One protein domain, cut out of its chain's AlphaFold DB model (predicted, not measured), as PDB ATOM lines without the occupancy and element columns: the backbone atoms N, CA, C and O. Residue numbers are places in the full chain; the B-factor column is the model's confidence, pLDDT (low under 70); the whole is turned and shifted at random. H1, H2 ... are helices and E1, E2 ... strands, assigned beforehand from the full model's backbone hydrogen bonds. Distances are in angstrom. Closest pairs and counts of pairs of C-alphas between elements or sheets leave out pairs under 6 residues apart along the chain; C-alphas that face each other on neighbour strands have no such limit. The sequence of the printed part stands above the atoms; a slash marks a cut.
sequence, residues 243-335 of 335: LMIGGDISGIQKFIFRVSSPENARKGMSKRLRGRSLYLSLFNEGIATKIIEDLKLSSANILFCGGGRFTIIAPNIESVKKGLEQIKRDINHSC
ATOM      1  N   LEU A 243      -8.271  28.554   4.346       96.06
ATOM      2  CA  LEU A 243      -8.260  27.240   4.972       96.06
ATOM      3  C   LEU A 243      -9.594  27.050   5.697       96.06
ATOM      4  O   LEU A 243      -9.975  27.877   6.523       96.06
ATOM      5  N   MET A 244     -10.296  25.958   5.405       96.75
ATOM      6  CA  MET A 244     -11.506  25.585   6.132       96.75
ATOM      7  C   MET A 244     -11.147  24.599   7.243       96.75
ATOM      8  O   MET A 244     -10.548  23.557   6.987       96.75
ATOM      9  N   ILE A 245     -11.511  24.938   8.474       97.06
ATOM     10  CA  ILE A 245     -11.265  24.136   9.671       97.06
ATOM     11  C   ILE A 245     -12.612  23.585  10.137       97.06
ATOM     12  O   ILE A 245     -13.506  24.345  10.511       97.06
ATOM     13  N   GLY A 246     -12.765  22.263  10.096       96.44
ATOM     14  CA  GLY A 246     -13.949  21.561  10.591       96.44
ATOM     15  C   GLY A 246     -13.657  20.835  11.899       96.44
ATOM     16  O   GLY A 246     -12.618  20.188  12.026       96.44
ATOM     17  N   GLY A 247     -14.585  20.915  12.851       93.81
ATOM     18  CA  GLY A 247     -14.559  20.130  14.083       93.81
ATOM     19  C   GLY A 247     -15.856  19.354  14.286       93.81
ATOM     20  O   GLY A 247     -16.934  19.850  13.958       93.81
ATOM     21  N   ASP A 248     -15.739  18.138  14.824       93.81
ATOM     22  CA  ASP A 248     -16.866  17.258  15.152       93.81
ATOM     23  C   ASP A 248     -16.611  16.559  16.497       93.81
ATOM     24  O   ASP A 248     -15.614  15.850  16.671       93.81
ATOM     25  N   ILE A 249     -17.509  16.765  17.461       90.38
ATOM     26  CA  ILE A 249     -17.483  16.103  18.765       90.38
ATOM     27  C   ILE A 249     -18.178  14.747  18.632       90.38
ATOM     28  O   ILE A 249     -19.403  14.623  18.581       90.38
ATOM     29  N   SER A 250     -17.380  13.685  18.644       88.44
ATOM     30  CA  SER A 250     -17.890  12.317  18.566       88.44
ATOM     31  C   SER A 250     -18.579  11.866  19.861       88.44
ATOM     32  O   SER A 250     -18.205  12.245  20.967       88.44
ATOM     33  N   GLY A 251     -19.580  10.987  19.741       86.06
ATOM     34  CA  GLY A 251     -20.192  10.314  20.894       86.06
ATOM     35  C   GLY A 251     -21.248  11.116  21.668       86.06
ATOM     36  O   GLY A 251     -21.665  10.671  22.738       86.06
ATOM     37  N   ILE A 252     -21.740  12.236  21.124       86.38
ATOM     38  CA  ILE A 252     -22.768  13.100  21.741       86.38
ATOM     39  C   ILE A 252     -23.995  12.317  22.218       86.38
ATOM     40  O   ILE A 252     -24.383  12.424  23.380       86.38
ATOM     41  N   GLN A 253     -24.590  11.486  21.355       82.81
ATOM     42  CA  GLN A 253     -25.779  10.706  21.720       82.81
ATOM     43  C   GLN A 253     -25.493   9.767  22.896       82.81
ATOM     44  O   GLN A 253     -26.255   9.717  23.864       82.81
ATOM     45  N   LYS A 254     -24.352   9.067  22.854       85.38
ATOM     46  CA  LYS A 254     -23.918   8.177  23.934       85.38
ATOM     47  C   LYS A 254     -23.715   8.960  25.233       85.38
ATOM     48  O   LYS A 254     -24.156   8.506  26.283       85.38
ATOM     49  N   PHE A 255     -23.110  10.145  25.178       84.25
ATOM     50  CA  PHE A 255     -22.927  11.009  26.344       84.25
ATOM     51  C   PHE A 255     -24.261  11.492  26.930       84.25
ATOM     52  O   PHE A 255     -24.471  11.394  28.139       84.25
ATOM     53  N   ILE A 256     -25.194  11.957  26.097       78.62
ATOM     54  CA  ILE A 256     -26.489  12.474  26.556       78.62
ATOM     55  C   ILE A 256     -27.325  11.355  27.194       78.62
ATOM     56  O   ILE A 256     -27.806  11.523  28.315       78.62
ATOM     57  N   PHE A 257     -27.448  10.196  26.540       75.12
ATOM     58  CA  PHE A 257     -28.422   9.167  26.925       75.12
ATOM     59  C   PHE A 257     -27.902   8.079  27.876       75.12
ATOM     60  O   PHE A 257     -28.703   7.292  28.382       75.12
ATOM     61  N   ARG A 258     -26.604   8.047  28.221       68.75
ATOM     62  CA  ARG A 258     -26.042   7.060  29.175       68.75
ATOM     63  C   ARG A 258     -26.647   7.116  30.591       68.75
ATOM     64  O   ARG A 258     -26.466   6.183  31.357       68.75
ATOM     65  N   VAL A 259     -27.372   8.179  30.951       60.44
ATOM     66  CA  VAL A 259     -28.066   8.330  32.254       60.44
ATOM     67  C   VAL A 259     -29.429   7.640  32.338       60.44
ATOM     68  O   VAL A 259     -30.053   7.678  33.394       60.44
ATOM     69  N   SER A 260     -29.891   7.002  31.263       56.75
ATOM     70  CA  SER A 260     -31.259   6.476  31.139       56.75
ATOM     71  C   SER A 260     -31.562   5.190  31.934       56.75
ATOM     72  O   SER A 260     -32.672   4.675  31.838       56.75
ATOM     73  N   SER A 261     -30.632   4.668  32.735       55.72
ATOM     74  CA  SER A 261     -30.796   3.416  33.498       55.72
ATOM     75  C   SER A 261     -30.297   3.666  34.925       55.72
ATOM     76  O   SER A 261     -29.105   3.963  35.035       55.72
ATOM     77  N   PRO A 262     -31.113   3.658  36.012       55.44
ATOM     78  CA  PRO A 262     -32.240   2.769  36.375       55.44
ATOM     79  C   PRO A 262     -33.534   3.521  36.825       55.44
ATOM     80  O   PRO A 262     -33.594   4.748  36.786       55.44
ATOM     81  N   GLU A 263     -34.575   2.811  37.291       56.28
ATOM     82  CA  GLU A 263     -35.898   3.356  37.697       56.28
ATOM     83  C   GLU A 263     -35.839   4.523  38.711       56.28
ATOM     84  O   GLU A 263     -36.607   5.483  38.597       56.28
ATOM     85  N   ASN A 264     -34.850   4.523  39.611       53.50
ATOM     86  CA  ASN A 264     -34.593   5.596  40.585       53.50
ATOM     87  C   ASN A 264     -34.045   6.896  39.954       53.50
ATOM     88  O   ASN A 264     -34.083   7.960  40.574       53.50
ATOM     89  N   ALA A 265     -33.568   6.846  38.706       55.47
ATOM     90  CA  ALA A 265     -33.063   7.997  37.961       55.47
ATOM     91  C   ALA A 265     -34.151   8.739  37.158       55.47
ATOM     92  O   ALA A 265     -33.851   9.761  36.537       55.47
ATOM     93  N   ARG A 266     -35.421   8.301  37.178       57.75
ATOM     94  CA  ARG A 266     -36.521   9.018  36.496       57.75
ATOM     95  C   ARG A 266     -36.756  10.414  37.083       57.75
ATOM     96  O   ARG A 266     -36.939  11.380  36.337       57.75
ATOM     97  N   LYS A 267     -36.670  10.562  38.411       62.22
ATOM     98  CA  LYS A 267     -36.789  11.865  39.083       62.22
ATOM     99  C   LYS A 267     -35.546  12.712  38.768       62.22
ATOM    100  O   LYS A 267     -34.413  12.317  39.042       62.22
ATOM    101  N   GLY A 268     -35.747  13.862  38.124       70.00
ATOM    102  CA  GLY A 268     -34.659  14.756  37.699       70.00
ATOM    103  C   GLY A 268     -33.973  14.390  36.375       70.00
ATOM    104  O   GLY A 268     -33.017  15.065  35.996       70.00
ATOM    105  N   MET A 269     -34.467  13.385  35.637       78.12
ATOM    106  CA  MET A 269     -33.909  12.990  34.334       78.12
ATOM    107  C   MET A 269     -33.903  14.142  33.324       78.12
ATOM    108  O   MET A 269     -32.871  14.444  32.734       78.12
ATOM    109  N   SER A 270     -35.034  14.840  33.186       82.12
ATOM    110  CA  SER A 270     -35.167  15.992  32.281       82.12
ATOM    111  C   SER A 270     -34.145  17.095  32.594       82.12
ATOM    112  O   SER A 270     -33.507  17.623  31.686       82.12
ATOM    113  N   LYS A 271     -33.895  17.377  33.884       85.81
ATOM    114  CA  LYS A 271     -32.865  18.344  34.305       85.81
ATOM    115  C   LYS A 271     -31.458  17.885  33.902       85.81
ATOM    116  O   LYS A 271     -30.701  18.684  33.363       85.81
ATOM    117  N   ARG A 272     -31.121  16.605  34.109       83.75
ATOM    118  CA  ARG A 272     -29.818  16.036  33.712       83.75
ATOM    119  C   ARG A 272     -29.605  16.043  32.198       83.75
ATOM    120  O   ARG A 272     -28.524  16.413  31.754       83.75
ATOM    121  N   LEU A 273     -30.621  15.673  31.418       86.00
ATOM    122  CA  LEU A 273     -30.560  15.697  29.954       86.00
ATOM    123  C   LEU A 273     -30.333  17.120  29.432       86.00
ATOM    124  O   LEU A 273     -29.420  17.337  28.639       86.00
ATOM    125  N   ARG A 274     -31.094  18.101  29.938       88.12
ATOM    126  CA  ARG A 274     -30.904  19.520  29.595       88.12
ATOM    127  C   ARG A 274     -29.516  20.022  29.991       88.12
ATOM    128  O   ARG A 274     -28.869  20.673  29.182       88.12
ATOM    129  N   GLY A 275     -29.035  19.669  31.185       90.62
ATOM    130  CA  GLY A 275     -27.693  20.033  31.647       90.62
ATOM    131  C   GLY A 275     -26.579  19.463  30.765       90.62
ATOM    132  O   GLY A 275     -25.658  20.185  30.406       90.62
ATOM    133  N   ARG A 276     -26.687  18.195  30.345       88.69
ATOM    134  CA  ARG A 276     -25.724  17.572  29.419       88.69
ATOM    135  C   ARG A 276     -25.762  18.190  28.027       88.69
ATOM    136  O   ARG A 276     -24.708  18.387  27.437       88.69
ATOM    137  N   SER A 277     -26.955  18.498  27.520       88.62
ATOM    138  CA  SER A 277     -27.103  19.186  26.236       88.62
ATOM    139  C   SER A 277     -26.476  20.579  26.282       88.62
ATOM    140  O   SER A 277     -25.727  20.923  25.378       88.62
ATOM    141  N   LEU A 278     -26.736  21.351  27.344       92.25
ATOM    142  CA  LEU A 278     -26.139  22.675  27.531       92.25
ATOM    143  C   LEU A 278     -24.614  22.588  27.654       92.25
ATOM    144  O   LEU A 278     -23.917  23.352  27.000       92.25
ATOM    145  N   TYR A 279     -24.101  21.641  28.445       92.31
ATOM    146  CA  TYR A 279     -22.663  21.412  28.580       92.31
ATOM    147  C   TYR A 279     -22.001  21.151  27.225       92.31
ATOM    148  O   TYR A 279     -20.998  21.780  26.913       92.31
ATOM    149  N   LEU A 280     -22.581  20.276  26.398       91.69
ATOM    150  CA  LEU A 280     -22.053  19.993  25.063       91.69
ATOM    151  C   LEU A 280     -22.091  21.214  24.138       91.69
ATOM    152  O   LEU A 280     -21.135  21.424  23.395       91.69
ATOM    153  N   SER A 281     -23.155  22.020  24.184       92.19
ATOM    154  CA  SER A 281     -23.224  23.265  23.412       92.19
ATOM    155  C   SER A 281     -22.136  24.251  23.838       92.19
ATOM    156  O   SER A 281     -21.368  24.696  22.993       92.19
ATOM    157  N   LEU A 282     -22.007  24.515  25.144       94.56
ATOM    158  CA  LEU A 282     -20.982  25.413  25.688       94.56
ATOM    159  C   LEU A 282     -19.566  24.904  25.408       94.56
ATOM    160  O   LEU A 282     -18.671  25.692  25.128       94.56
ATOM    161  N   PHE A 283     -19.357  23.591  25.459       93.00
ATOM    162  CA  PHE A 283     -18.073  22.978  25.148       93.00
ATOM    163  C   PHE A 283     -17.713  23.134  23.662       93.00
ATOM    164  O   PHE A 283     -16.594  23.525  23.338       93.00
ATOM    165  N   ASN A 284     -18.671  22.906  22.756       94.44
ATOM    166  CA  ASN A 284     -18.490  23.114  21.317       94.44
ATOM    167  C   ASN A 284     -18.200  24.585  20.974       94.44
ATOM    168  O   ASN A 284     -17.274  24.876  20.218       94.44
ATOM    169  N   GLU A 285     -18.972  25.507  21.555       95.19
ATOM    170  CA  GLU A 285     -18.767  26.950  21.401       95.19
ATOM    171  C   GLU A 285     -17.417  27.386  21.987       95.19
ATOM    172  O   GLU A 285     -16.691  28.149  21.350       95.19
ATOM    173  N   GLY A 286     -17.040  26.849  23.150       94.88
ATOM    174  CA  GLY A 286     -15.764  27.116  23.809       94.88
ATOM    175  C   GLY A 286     -14.560  26.672  22.980       94.88
ATOM    176  O   GLY A 286     -13.606  27.432  22.844       94.88
ATOM    177  N   ILE A 287     -14.618  25.488  22.357       94.31
ATOM    178  CA  ILE A 287     -13.574  25.025  21.429       94.31
ATOM    179  C   ILE A 287     -13.460  25.967  20.226       94.31
ATOM    180  O   ILE A 287     -12.359  26.406  19.896       94.31
ATOM    181  N   ALA A 288     -14.581  26.284  19.571       96.44
ATOM    182  CA  ALA A 288     -14.571  27.150  18.393       96.44
ATOM    183  C   ALA A 288     -14.032  28.553  18.725       96.44
ATOM    184  O   ALA A 288     -13.235  29.100  17.962       96.44
ATOM    185  N   THR A 289     -14.423  29.093  19.884       95.25
ATOM    186  CA  THR A 289     -13.971  30.394  20.399       95.25
ATOM    187  C   THR A 289     -12.476  30.376  20.693       95.25
ATOM    188  O   THR A 289     -11.746  31.220  20.184       95.25
ATOM    189  N   LYS A 290     -11.986  29.354  21.402       94.50
ATOM    190  CA  LYS A 290     -10.554  29.200  21.670       94.50
ATOM    191  C   LYS A 290      -9.729  29.141  20.381       94.50
ATOM    192  O   LYS A 290      -8.686  29.779  20.297       94.50
ATOM    193  N   ILE A 291     -10.199  28.403  19.367       95.88
ATOM    194  CA  ILE A 291      -9.500  28.310  18.078       95.88
ATOM    195  C   ILE A 291      -9.368  29.689  17.429       95.88
ATOM    196  O   ILE A 291      -8.278  30.038  16.983       95.88
ATOM    197  N   ILE A 292     -10.445  30.479  17.352       95.94
ATOM    198  CA  ILE A 292     -10.349  31.807  16.731       95.94
ATOM    199  C   ILE A 292      -9.486  32.768  17.555       95.94
ATOM    200  O   ILE A 292      -8.720  33.514  16.957       95.94
ATOM    201  N   GLU A 293      -9.535  32.716  18.888       93.81
ATOM    202  CA  GLU A 293      -8.720  33.569  19.763       93.81
ATOM    203  C   GLU A 293      -7.223  33.264  19.625       93.81
ATOM    204  O   GLU A 293      -6.428  34.174  19.382       93.81
ATOM    205  N   ASP A 294      -6.838  31.984  19.684       93.69
ATOM    206  CA  ASP A 294      -5.442  31.549  19.540       93.69
ATOM    207  C   ASP A 294      -4.886  31.881  18.140       93.69
ATOM    208  O   ASP A 294      -3.711  32.226  17.987       93.69
ATOM    209  N   LEU A 295      -5.740  31.820  17.110       93.88
ATOM    210  CA  LEU A 295      -5.405  32.197  15.733       93.88
ATOM    211  C   LEU A 295      -5.574  33.701  15.449       93.88
ATOM    212  O   LEU A 295      -5.329  34.130  14.319       93.88
ATOM    213  N   LYS A 296      -5.973  34.505  16.446       92.06
ATOM    214  CA  LYS A 296      -6.231  35.955  16.339       92.06
ATOM    215  C   LYS A 296      -7.254  36.322  15.252       92.06
ATOM    216  O   LYS A 296      -7.167  37.362  14.605       92.06
ATOM    217  N   LEU A 297      -8.228  35.451  15.030       94.69
ATOM    218  CA  LEU A 297      -9.337  35.654  14.108       94.69
ATOM    219  C   LEU A 297     -10.518  36.325  14.817       94.69
ATOM    220  O   LEU A 297     -10.640  36.294  16.038       94.69
ATOM    221  N   SER A 298     -11.420  36.912  14.031       92.06
ATOM    222  CA  SER A 298     -12.660  37.480  14.563       92.06
ATOM    223  C   SER A 298     -13.745  36.413  14.712       92.06
ATOM    224  O   SER A 298     -13.718  35.369  14.061       92.06
ATOM    225  N   SER A 299     -14.783  36.711  15.485       95.25
ATOM    226  CA  SER A 299     -15.984  35.873  15.575       95.25
ATOM    227  C   SER A 299     -16.719  35.688  14.244       95.25
ATOM    228  O   SER A 299     -17.432  34.697  14.069       95.25
ATOM    229  N   ALA A 300     -16.516  36.579  13.267       97.44
ATOM    230  CA  ALA A 300     -17.062  36.408  11.925       97.44
ATOM    231  C   ALA A 300     -16.477  35.175  11.213       97.44
ATOM    232  O   ALA A 300     -17.156  34.570  10.383       97.44
ATOM    233  N   ASN A 301     -15.258  34.755  11.581       98.00
ATOM    234  CA  ASN A 301     -14.583  33.586  11.017       98.00
ATOM    235  C   ASN A 301     -15.229  32.248  11.414       98.00
ATOM    236  O   ASN A 301     -14.969  31.244  10.751       98.00
ATOM    237  N   ILE A 302     -16.097  32.214  12.431       97.75
ATOM    238  CA  ILE A 302     -16.918  31.038  12.747       97.75
ATOM    239  C   ILE A 302     -18.132  31.032  11.813       97.75
ATOM    240  O   ILE A 302     -19.110  31.751  12.030       97.75
ATOM    241  N   LEU A 303     -18.098  30.199  10.773       96.44
ATOM    242  CA  LEU A 303     -19.183  30.079   9.796       96.44
ATOM    243  C   LEU A 303     -20.409  29.400  10.407       96.44
ATOM    244  O   LEU A 303     -21.527  29.895  10.276       96.44
ATOM    245  N   PHE A 304     -20.176  28.309  11.134       96.44
ATOM    246  CA  PHE A 304     -21.203  27.515  11.797       96.44
ATOM    247  C   PHE A 304     -20.669  26.971  13.122       96.44
ATOM    248  O   PHE A 304     -19.514  26.559  13.201       96.44
ATOM    249  N   CYS A 305     -21.508  26.942  14.154       95.94
ATOM    250  CA  CYS A 305     -21.231  26.264  15.417       95.94
ATOM    251  C   CYS A 305     -22.564  25.791  16.005       95.94
ATOM    252  O   CYS A 305     -23.416  26.602  16.360       95.94
ATOM    253  N   GLY A 306     -22.780  24.479  16.049       93.00
ATOM    254  CA  GLY A 306     -24.036  23.899  16.508       93.00
ATOM    255  C   GLY A 306     -24.043  22.379  16.408       93.00
ATOM    256  O   GLY A 306     -23.328  21.790  15.600       93.00
ATOM    257  N   GLY A 307     -24.835  21.721  17.259       87.69
ATOM    258  CA  GLY A 307     -24.981  20.258  17.237       87.69
ATOM    259  C   GLY A 307     -23.678  19.485  17.483       87.69
ATOM    260  O   GLY A 307     -23.556  18.355  17.022       87.69
ATOM    261  N   GLY A 308     -22.705  20.099  18.168       91.44
ATOM    262  CA  GLY A 308     -21.373  19.530  18.400       91.44
ATOM    263  C   GLY A 308     -20.448  19.544  17.185       91.44
ATOM    264  O   GLY A 308     -19.427  18.862  17.186       91.44
ATOM    265  N   ARG A 309     -20.803  20.309  16.150       95.62
ATOM    266  CA  ARG A 309     -19.952  20.592  14.998       95.62
ATOM    267  C   ARG A 309     -19.656  22.074  14.919       95.62
ATOM    268  O   ARG A 309     -20.458  22.905  15.355       95.62
ATOM    269  N   PHE A 310     -18.528  22.410  14.315       96.88
ATOM    270  CA  PHE A 310     -18.230  23.779  13.929       96.88
ATOM    271  C   PHE A 310     -17.445  23.830  12.622       96.88
ATOM    272  O   PHE A 310     -16.781  22.871  12.220       96.88
ATOM    273  N   THR A 311     -17.531  24.970  11.950       98.06
ATOM    274  CA  THR A 311     -16.785  25.275  10.732       98.06
ATOM    275  C   THR A 311     -16.231  26.683  10.849       98.06
ATOM    276  O   THR A 311     -16.985  27.630  11.069       98.06
ATOM    277  N   ILE A 312     -14.917  26.811  10.709       98.19
ATOM    278  CA  ILE A 312     -14.176  28.070  10.774       98.19
ATOM    279  C   ILE A 312     -13.471  28.284   9.437       98.19
ATOM    280  O   ILE A 312     -12.939  27.338   8.854       98.19
ATOM    281  N   ILE A 313     -13.443  29.525   8.960       97.94
ATOM    282  CA  ILE A 313     -12.592  29.933   7.843       97.94
ATOM    283  C   ILE A 313     -11.395  30.726   8.363       97.94
ATOM    284  O   ILE A 313     -11.544  31.706   9.089       97.94
ATOM    285  N   ALA A 314     -10.195  30.287   8.003       97.50
ATOM    286  CA  ALA A 314      -8.923  30.836   8.455       97.50
ATOM    287  C   ALA A 314      -8.016  31.150   7.250       97.50
ATOM    288  O   ALA A 314      -8.261  30.649   6.149       97.50
ATOM    289  N   PRO A 315      -6.975  31.986   7.399       95.88
ATOM    290  CA  PRO A 315      -5.989  32.159   6.339       95.88
ATOM    291  C   PRO A 315      -5.169  30.876   6.148       95.88
ATOM    292  O   PRO A 315      -4.751  30.237   7.112       95.88
ATOM    293  N   ASN A 316      -4.914  30.500   4.894       95.06
ATOM    294  CA  ASN A 316      -4.050  29.370   4.553       95.06
ATOM    295  C   ASN A 316      -2.573  29.787   4.597       95.06
ATOM    296  O   ASN A 316      -1.938  29.976   3.561       95.06
ATOM    297  N   ILE A 317      -2.056  29.934   5.812       94.75
ATOM    298  CA  ILE A 317      -0.673  30.322   6.114       94.75
ATOM    299  C   ILE A 317      -0.047  29.334   7.101       94.75
ATOM    300  O   ILE A 317      -0.750  28.581   7.784       94.75
ATOM    301  N   GLU A 318       1.282  29.300   7.150       93.50
ATOM    302  CA  GLU A 318       2.013  28.301   7.932       93.50
ATOM    303  C   GLU A 318       1.843  28.506   9.444       93.50
ATOM    304  O   GLU A 318       1.724  27.528  10.189       93.50
ATOM    305  N   SER A 319       1.756  29.759   9.905       93.94
ATOM    306  CA  SER A 319       1.489  30.073  11.315       93.94
ATOM    307  C   SER A 319       0.168  29.473  11.813       93.94
ATOM    308  O   SER A 319       0.138  28.856  12.879       93.94
ATOM    309  N   VAL A 320      -0.902  29.556  11.013       95.56
ATOM    310  CA  VAL A 320      -2.215  28.975  11.341       95.56
ATOM    311  C   VAL A 320      -2.161  27.455  11.405       95.56
ATOM    312  O   VAL A 320      -2.704  26.865  12.339       95.56
ATOM    313  N   LYS A 321      -1.485  26.801  10.452       94.38
ATOM    314  CA  LYS A 321      -1.355  25.334  10.440       94.38
ATOM    315  C   LYS A 321      -0.640  24.826  11.690       94.38
ATOM    316  O   LYS A 321      -1.111  23.889  12.329       94.38
ATOM    317  N   LYS A 322       0.455  25.484  12.082       93.50
ATOM    318  CA  LYS A 322       1.198  25.158  13.310       93.50
ATOM    319  C   LYS A 322       0.378  25.422  14.572       93.50
ATOM    320  O   LYS A 322       0.381  24.587  15.476       93.50
ATOM    321  N   GLY A 323      -0.337  26.548  14.621       93.12
ATOM    322  CA  GLY A 323      -1.240  26.878  15.725       93.12
ATOM    323  C   GLY A 323      -2.319  25.812  15.918       93.12
ATOM    324  O   GLY A 323      -2.533  25.345  17.035       93.12
ATOM    325  N   LEU A 324      -2.924  25.338  14.825       93.62
ATOM    326  CA  LEU A 324      -3.960  24.308  14.867       93.62
ATOM    327  C   LEU A 324      -3.459  22.970  15.436       93.62
ATOM    328  O   LEU A 324      -4.166  22.344  16.227       93.62
ATOM    329  N   GLU A 325      -2.240  22.541  15.096       91.81
ATOM    330  CA  GLU A 325      -1.641  21.317  15.654       91.81
ATOM    331  C   GLU A 325      -1.362  21.420  17.162       91.81
ATOM    332  O   GLU A 325      -1.428  20.421  17.886       91.81
ATOM    333  N   GLN A 326      -1.059  22.617  17.669       90.31
ATOM    334  CA  GLN A 326      -0.948  22.839  19.110       90.31
ATOM    335  C   GLN A 326      -2.324  22.771  19.779       90.31
ATOM    336  O   GLN A 326      -2.516  21.974  20.695       90.31
ATOM    337  N   ILE A 327      -3.305  23.507  19.253       90.56
ATOM    338  CA  ILE A 327      -4.670  23.552  19.795       90.56
ATOM    339  C   ILE A 327      -5.296  22.153  19.833       90.56
ATOM    340  O   ILE A 327      -5.923  21.764  20.820       90.56
ATOM    341  N   LYS A 328      -5.087  21.353  18.782       90.06
ATOM    342  CA  LYS A 328      -5.577  19.973  18.710       90.06
ATOM    343  C   LYS A 328      -4.982  19.083  19.803       90.06
ATOM    344  O   LYS A 328      -5.696  18.230  20.332       90.06
ATOM    345  N   ARG A 329      -3.699  19.253  20.135       88.88
ATOM    346  CA  ARG A 329      -3.063  18.528  21.245       88.88
ATOM    347  C   ARG A 329      -3.639  18.982  22.580       88.88
ATOM    348  O   ARG A 329      -4.047  18.133  23.365       88.88
ATOM    349  N   ASP A 330      -3.760  20.288  22.789       88.25
ATOM    350  CA  ASP A 330      -4.236  20.854  24.053       88.25
ATOM    351  C   ASP A 330      -5.678  20.429  24.364       88.25
ATOM    352  O   ASP A 330      -5.966  19.996  25.481       88.25
ATOM    353  N   ILE A 331      -6.575  20.470  23.372       86.81
ATOM    354  CA  ILE A 331      -7.982  20.075  23.543       86.81
ATOM    355  C   ILE A 331      -8.103  18.580  23.859       86.81
ATOM    356  O   ILE A 331      -8.841  18.216  24.770       86.81
ATOM    357  N   ASN A 332      -7.386  17.714  23.137       83.31
ATOM    358  CA  ASN A 332      -7.512  16.263  23.320       83.31
ATOM    359  C   ASN A 332      -6.762  15.727  24.550       83.31
ATOM    360  O   ASN A 332      -7.099  14.647  25.017       83.31
ATOM    361  N   HIS A 333      -5.756  16.443  25.062       81.00
ATOM    362  CA  HIS A 333      -5.071  16.077  26.308       81.00
ATOM    363  C   HIS A 333      -5.748  16.638  27.563       81.00
ATOM    364  O   HIS A 333      -5.570  16.074  28.640       81.00
ATOM    365  N   SER A 334      -6.496  17.740  27.442       59.53
ATOM    366  CA  SER A 334      -7.215  18.362  28.565       59.53
ATOM    367  C   SER A 334      -8.621  17.783  28.798       59.53
ATOM    368  O   SER A 334      -9.281  18.191  29.754       59.53
ATOM    369  N   CYS A 335      -9.085  16.869  27.934       49.72
ATOM    370  CA  CYS A 335     -10.370  16.162  28.036       49.72
ATOM    371  C   CYS A 335     -10.181  14.704  28.461       49.72
ATOM    372  O   CYS A 335     -11.056  14.199  29.200       49.72
TER     373      CYS A 335
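This is residues 243 to 335 of the 335 residues of the protein "HD domain protein" of Methanobrevibacter filiformis (UniProt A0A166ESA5). A small three-stranded sheet has one long helix, H2, running along one of its faces and reaching well beyond it. The short helix H1 lies beside the overhanging part of H2, H3 packs on the other end of H2 and only grazes the sheet, and residues 261 to 268 stick out at one end of the rod. The printed part has 93 residues, with E1, H1, H2, E2, E3 and H3 in chain order; the sheet is ordered E1, E3, E2 and is antiparallel throughout. The class is mixed, helices and strands, and the whole is loose, with a radius of gyration of the C-alphas of 16.2 A and spans of 54 by 26 by 16 A.

E1, residues 243 to 248, begins at C-alpha 243 (-8.260, 27.240, 4.972) and is 16.7 A long. H1 is residues 252 to 257, 8.6 A. H2, residues 269 to 294, begins at C-alpha 269 (-33.909, 12.990, 34.334) and is 37.1 A long. E2 is residues 302 to 306, 10.8 A, and E3 is residues 309 to 315, 20.1 A. H3, residues 318 to 333, is 23.2 A long and ends at C-alpha 333 (-5.071, 16.077, 26.308).

E1 and E3 are antiparallel neighbours at 162 degrees, with N 245 and O 312 within hydrogen-bond range at 2.8 A. E3 and E2 form an antiparallel hairpin at 170 degrees, with N 311 and O 304 at 2.8 A. E1, H1 H2 and E2 make a split strand-helix-strand unit, two strands running the same way with E3 between them, and its crossover is right-handed. H2 and the sheet make two layers, a helix on one face of a sheet. H2 has a height over the sheet of 9.0 A, lies over E3 and E2, and runs along the strands, at 7 degrees to E3 on the local plane. The closest C-alphas of H2 and E2 are those of Glu 285 and Cys 305, 6.5 A apart. With its residues 273 to 280 alone, H2 touches H1 in a helical hairpin, at a shallow tilt of 20 degrees, opposite ways; the closest C-alphas are those of Ile 256 and Arg 276, 5.9 A apart. With residues 287 to 294 alone it touches H3, at a shallow tilt of 29 degrees, opposite ways; the closest C-alphas are those of Ile 291 and Ile 327, 7.0 A apart. H3 only grazes the sheet, with its residues 320 to 324. H1 and H3 are apart. In H1, H2 and H3 every O i to N i+4 pair is within hydrogen-bond range.

The C-alphas farthest apart, those of Glu 263 and Ile 317, are 54.5 A apart. The printed part has no cut. The link from H1 to H2, 11 residues, is long. The mean pLDDT of the printed part is 87.2, and residues 258 to 267 and 334 to 335 are under 70.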